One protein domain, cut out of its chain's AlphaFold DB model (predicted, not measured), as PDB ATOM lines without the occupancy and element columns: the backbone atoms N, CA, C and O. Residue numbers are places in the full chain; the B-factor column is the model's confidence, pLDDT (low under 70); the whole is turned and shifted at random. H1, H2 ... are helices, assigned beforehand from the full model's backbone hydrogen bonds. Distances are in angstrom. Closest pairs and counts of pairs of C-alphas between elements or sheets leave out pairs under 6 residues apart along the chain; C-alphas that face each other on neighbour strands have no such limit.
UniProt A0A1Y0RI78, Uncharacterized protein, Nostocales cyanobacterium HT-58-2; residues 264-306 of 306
ATOM      1  N   PRO A 264     -47.579   5.170  -1.086       80.62
ATOM      2  CA  PRO A 264     -46.503   4.272  -1.513       80.62
ATOM      3  C   PRO A 264     -46.146   3.212  -0.461       80.62
ATOM      4  O   PRO A 264     -45.854   2.068  -0.802       80.62
ATOM      5  N   GLU A 265     -46.229   3.564   0.823       81.69
ATOM      6  CA  GLU A 265     -45.958   2.666   1.946       81.69
ATOM      7  C   GLU A 265     -47.038   1.587   2.085       81.69
ATOM      8  O   GLU A 265     -46.723   0.428   2.356       81.69
ATOM      9  N   GLN A 266     -48.309   1.941   1.865       83.06
ATOM     10  CA  GLN A 266     -49.418   0.984   1.874       83.06
ATOM     11  C   GLN A 266     -49.316   0.002   0.705       83.06
ATOM     12  O   GLN A 266     -49.512  -1.198   0.895       83.06
ATOM     13  N   LEU A 267     -48.948   0.492  -0.482       83.38
ATOM     14  CA  LEU A 267     -48.737  -0.349  -1.657       83.38
ATOM     15  C   LEU A 267     -47.571  -1.326  -1.441       83.38
ATOM     16  O   LEU A 267     -47.721  -2.524  -1.671       83.38
ATOM     17  N   ALA A 268     -46.442  -0.836  -0.921       82.88
ATOM     18  CA  ALA A 268     -45.283  -1.665  -0.597       82.88
ATOM     19  C   ALA A 268     -45.604  -2.730   0.466       82.88
ATOM     20  O   ALA A 268     -45.169  -3.876   0.357       82.88
ATOM     21  N   LEU A 269     -46.398  -2.376   1.480       81.56
ATOM     22  CA  LEU A 269     -46.818  -3.307   2.525       81.56
ATOM     23  C   LEU A 269     -47.709  -4.426   1.975       81.56
ATOM     24  O   LEU A 269     -47.552  -5.579   2.376       81.56
ATOM     25  N   VAL A 270     -48.616  -4.111   1.047       83.50
ATOM     26  CA  VAL A 270     -49.463  -5.122   0.401       83.50
ATOM     27  C   VAL A 270     -48.641  -6.039  -0.492       83.50
ATOM     28  O   VAL A 270     -48.798  -7.250  -0.377       83.50
ATOM     29  N   ILE A 271     -47.713  -5.501  -1.287       83.75
ATOM     30  CA  ILE A 271     -46.805  -6.320  -2.102       83.75
ATOM     31  C   ILE A 271     -46.021  -7.287  -1.205       83.75
ATOM     32  O   ILE A 271     -46.101  -8.494  -1.409       83.75
ATOM     33  N   ASN A 272     -45.374  -6.797  -0.141       81.94
ATOM     34  CA  ASN A 272     -44.624  -7.637   0.804       81.94
ATOM     35  C   ASN A 272     -45.483  -8.714   1.480       81.94
ATOM     36  O   ASN A 272     -45.006  -9.811   1.769       81.94
ATOM     37  N   LYS A 273     -46.757  -8.418   1.750       78.06
ATOM     38  CA  LYS A 273     -47.685  -9.406   2.303       78.06
ATOM     39  C   LYS A 273     -48.047 -10.468   1.263       78.06
ATOM     40  O   LYS A 273     -48.035 -11.649   1.583       78.06
ATOM     41  N   CYS A 274     -48.287 -10.061   0.019       77.69
ATOM     42  CA  CYS A 274     -48.625 -10.963  -1.076       77.69
ATOM     43  C   CYS A 274     -47.466 -11.884  -1.497       77.69
ATOM     44  O   CYS A 274     -47.742 -13.003  -1.915       77.69
ATOM     45  N   VAL A 275     -46.199 -11.477  -1.327       76.44
ATOM     46  CA  VAL A 275     -45.020 -12.353  -1.540       76.44
ATOM     47  C   VAL A 275     -45.032 -13.578  -0.623       76.44
ATOM     48  O   VAL A 275     -44.615 -14.656  -1.027       76.44
ATOM     49  N   ASN A 276     -45.536 -13.440   0.606       67.50
ATOM     50  CA  ASN A 276     -45.559 -14.548   1.564       67.50
ATOM     51  C   ASN A 276     -46.731 -15.518   1.346       67.50
ATOM     52  O   ASN A 276     -46.689 -16.636   1.853       67.50
ATOM     53  N   ASP A 277     -47.761 -15.090   0.612       64.62
ATOM     54  CA  ASP A 277     -49.035 -15.804   0.536       64.62
ATOM     55  C   ASP A 277     -49.360 -16.328  -0.881       64.62
ATOM     56  O   ASP A 277     -50.026 -17.357  -0.991       64.62
ATOM     57  N   VAL A 278     -48.965 -15.630  -1.964       70.38
ATOM     58  CA  VAL A 278     -49.498 -15.899  -3.324       70.38
ATOM     59  C   VAL A 278     -48.556 -15.553  -4.496       70.38
ATOM     60  O   VAL A 278     -48.608 -16.250  -5.506       70.38
ATOM     61  N   LEU A 279     -47.741 -14.491  -4.428       76.62
ATOM     62  CA  LEU A 279     -46.969 -13.996  -5.587       76.62
ATOM     63  C   LEU A 279     -45.658 -14.764  -5.791       76.62
ATOM     64  O   LEU A 279     -44.889 -14.932  -4.847       76.62
ATOM     65  N   SER A 280     -45.386 -15.169  -7.033       83.50
ATOM     66  CA  SER A 280     -44.114 -15.778  -7.433       83.50
ATOM     67  C   SER A 280     -43.056 -14.733  -7.819       83.50
ATOM     68  O   SER A 280     -43.374 -13.561  -8.043       83.50
ATOM     69  N   ASP A 281     -41.796 -15.159  -7.947       82.94
ATOM     70  CA  ASP A 281     -40.698 -14.302  -8.424       82.94
ATOM     71  C   ASP A 281     -40.986 -13.722  -9.826       82.94
ATOM     72  O   ASP A 281     -40.674 -12.563 -10.096       82.94
ATOM     73  N   GLU A 282     -41.652 -14.486 -10.703       84.69
ATOM     74  CA  GLU A 282     -42.045 -14.035 -12.047       84.69
ATOM     75  C   GLU A 282     -43.122 -12.937 -12.001       84.69
ATOM     76  O   GLU A 282     -43.060 -11.967 -12.761       84.69
ATOM     77  N   ASP A 283     -44.077 -13.041 -11.072       82.50
ATOM     78  CA  ASP A 283     -45.122 -12.029 -10.887       82.50
ATOM     79  C   ASP A 283     -44.538 -10.709 -10.363       82.50
ATOM     80  O   ASP A 283     -44.977  -9.622 -10.752       82.50
ATOM     81  N   LEU A 284     -43.521 -10.783  -9.501       84.06
ATOM     82  CA  LEU A 284     -42.822  -9.608  -8.978       84.06
ATOM     83  C   LEU A 284     -42.016  -8.894 -10.063       84.06
ATOM     84  O   LEU A 284     -42.104  -7.669 -10.179       84.06
ATOM     85  N   GLU A 285     -41.284  -9.644 -10.888       88.12
ATOM     86  CA  GLU A 285     -40.568  -9.097 -12.045       88.12
ATOM     87  C   GLU A 285     -41.528  -8.412 -13.029       88.12
ATOM     88  O   GLU A 285     -41.246  -7.323 -13.547       88.12
ATOM     89  N   LEU A 286     -42.719  -8.984 -13.229       88.69
ATOM     90  CA  LEU A 286     -43.755  -8.373 -14.055       88.69
ATOM     91  C   LEU A 286     -44.254  -7.048 -13.461       88.69
ATOM     92  O   LEU A 286     -44.334  -6.048 -14.179       88.69
ATOM     93  N   VAL A 287     -44.547  -7.005 -12.157       87.00
ATOM     94  CA  VAL A 287     -44.982  -5.776 -11.467       87.00
ATOM     95  C   VAL A 287     -43.914  -4.682 -11.557       87.00
ATOM     96  O   VAL A 287     -44.238  -3.531 -11.862       87.00
ATOM     97  N   ILE A 288     -42.641  -5.030 -11.348       89.19
ATOM     98  CA  ILE A 288     -41.509  -4.098 -11.468       89.19
ATOM     99  C   ILE A 288     -41.424  -3.541 -12.891       89.19
ATOM    100  O   ILE A 288     -41.343  -2.323 -13.076       89.19
ATOM    101  N   THR A 289     -41.497  -4.415 -13.895       92.62
ATOM    102  CA  THR A 289     -41.415  -4.032 -15.309       92.62
ATOM    103  C   THR A 289     -42.540  -3.068 -15.693       92.62
ATOM    104  O   THR A 289     -42.290  -2.015 -16.285       92.62
ATOM    105  N   GLN A 290     -43.782  -3.370 -15.300       89.38
ATOM    106  CA  GLN A 290     -44.936  -2.514 -15.589       89.38
ATOM    107  C   GLN A 290     -44.847  -1.157 -14.874       89.38
ATOM    108  O   GLN A 290     -45.134  -0.116 -15.471       89.38
ATOM    109  N   ALA A 291     -44.384  -1.132 -13.621       87.19
ATOM    110  CA  ALA A 291     -44.191   0.110 -12.874       87.19
ATOM    111  C   ALA A 291     -43.134   1.020 -13.525       87.19
ATOM    112  O   ALA A 291     -43.336   2.233 -13.648       87.19
ATOM    113  N   GLN A 292     -42.022   0.444 -13.989       91.12
ATOM    114  CA  GLN A 292     -40.975   1.178 -14.704       91.12
ATOM    115  C   GLN A 292     -41.484   1.748 -16.032       91.12
ATOM    116  O   GLN A 292     -41.234   2.917 -16.338       91.12
ATOM    117  N   GLN A 293     -42.245   0.961 -16.794       92.62
ATOM    118  CA  GLN A 293     -42.845   1.401 -18.051       92.62
ATOM    119  C   GLN A 293     -43.818   2.572 -17.837       92.62
ATOM    120  O   GLN A 293     -43.749   3.577 -18.550       92.62
ATOM    121  N   ALA A 294     -44.674   2.501 -16.813       88.50
ATOM    122  CA  ALA A 294     -45.595   3.582 -16.466       88.50
ATOM    123  C   ALA A 294     -44.859   4.875 -16.062       88.50
ATOM    124  O   ALA A 294     -45.258   5.981 -16.444       88.50
ATOM    125  N   LEU A 295     -43.748   4.755 -15.325       91.19
ATOM    126  CA  LEU A 295     -42.923   5.903 -14.945       91.19
ATOM    127  C   LEU A 295     -42.295   6.582 -16.171       91.19
ATOM    128  O   LEU A 295     -42.329   7.811 -16.273       91.19
ATOM    129  N   GLN A 296     -41.768   5.795 -17.114       91.19
ATOM    130  CA  GLN A 296     -41.197   6.308 -18.362       91.19
ATOM    131  C   GLN A 296     -42.244   7.040 -19.208       91.19
ATOM    132  O   GLN A 296     -41.993   8.159 -19.658       91.19
ATOM    133  N   GLN A 297     -43.443   6.470 -19.362       91.25
ATOM    134  CA  GLN A 297     -44.546   7.119 -20.079       91.25
ATOM    135  C   GLN A 297     -44.910   8.473 -19.456       91.25
ATOM    136  O   GLN A 297     -45.071   9.473 -20.158       91.25
ATOM    137  N   ARG A 298     -44.973   8.548 -18.122       87.81
ATOM    138  CA  ARG A 298     -45.281   9.795 -17.411       87.81
ATOM    139  C   ARG A 298     -44.201  10.866 -17.596       87.81
ATOM    140  O   ARG A 298     -44.523  12.050 -17.670       87.81
ATOM    141  N   GLN A 299     -42.931  10.468 -17.663       90.38
ATOM    142  CA  GLN A 299     -41.818  11.380 -17.947       90.38
ATOM    143  C   GLN A 299     -41.866  11.894 -19.390       90.38
ATOM    144  O   GLN A 299     -41.688  13.088 -19.616       90.38
ATOM    145  N   GLN A 300     -42.178  11.026 -20.355       90.38
ATOM    146  CA  GLN A 300     -42.343  11.411 -21.758       90.38
ATOM    147  C   GLN A 300     -43.490  12.412 -21.952       90.38
ATOM    148  O   GLN A 300     -43.297  13.424 -22.617       90.38
ATOM    149  N   LEU A 301     -44.643  12.183 -21.312       87.81
ATOM    150  CA  LEU A 301     -45.783  13.111 -21.340       87.81
ATOM    151  C   LEU A 301     -45.460  14.467 -20.698       87.81
ATOM    152  O   LEU A 301     -45.909  15.507 -21.166       87.81
ATOM    153  N   ARG A 302     -44.665  14.476 -19.623       86.12
ATOM    154  CA  ARG A 302     -44.224  15.724 -18.987       86.12
ATOM    155  C   ARG A 302     -43.301  16.527 -19.905       86.12
ATOM    156  O   ARG A 302     -43.414  17.744 -19.953       86.12
ATOM    157  N   ASN A 303     -42.415  15.845 -20.626       84.69
ATOM    158  CA  ASN A 303     -41.458  16.478 -21.530       84.69
ATOM    159  C   ASN A 303     -42.093  16.944 -22.851       84.69
ATOM    160  O   ASN A 303     -41.515  17.798 -23.506       84.69
ATOM    161  N   SER A 304     -43.251  16.404 -23.254       79.75
ATOM    162  CA  SER A 304     -43.989  16.858 -24.444       79.75
ATOM    163  C   SER A 304     -44.950  18.023 -24.177       79.75
ATOM    164  O   SER A 304     -45.413  18.654 -25.125       79.75
ATOM    165  N   MET A 305     -45.268  18.298 -22.908       70.81
ATOM    166  CA  MET A 305     -46.102  19.430 -22.474       70.81
ATOM    167  C   MET A 305     -45.290  20.670 -22.057       70.81
ATOM    168  O   MET A 305     -45.892  21.709 -21.781       70.81
ATOM    169  N   SER A 306     -43.960  20.557 -21.980       63.75
ATOM    170  CA  SER A 306     -43.019  21.654 -21.700       63.75
ATOM    171  C   SER A 306     -42.348  22.149 -22.972       63.75
ATOM    172  O   SER A 306     -41.876  23.307 -22.916       63.75
TER     173      SER A 306
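What this domain is: This is residues 264 to 306 of the 306 residues of an uncharacterized protein of Nostocales cyanobacterium HT-58-2 (UniProt A0A1Y0RI78). Two helices make an open V with unequal arms: H1 runs to the tight link at residues 278 to 280, where the chain folds back into the longer H2. The far ends, residues 264 to 270 and 288 to 306, stand free. The printed part has 43 residues, with two named helices, H1 then H2, and no named strand; its class is all helix. It is only just loose, close to extended, with a radius of gyration of the C-alphas of 13.8 A and spans of 44 by 22 by 7 A.

Where its parts are: Find C-alpha 264 at (-46.503, 4.272, -1.513); from there H1, residues 264 to 277, runs 20.3 A to C-alpha 277 at (-49.035, -15.804, 0.536). H2, residues 281 to 304, runs 35.2 A to C-alpha 304 at (-43.989, 16.858, -24.444).

How they stand to each other: H1 and H2 are near each other: their closest C-alphas are 8.2 A apart, and 6 pairs are within 10 A. In H2 every O i to N i+4 pair is within hydrogen-bond range; in H1, 8 of 10 are.

The domain as a whole: The C-alphas farthest apart, of Asp 277 and Ser 306, are 44.0 A apart. The printed part has no cut and ends at the chain's last residue, 306. Look for pLDDT under 70 at residues 276, 277 and 306.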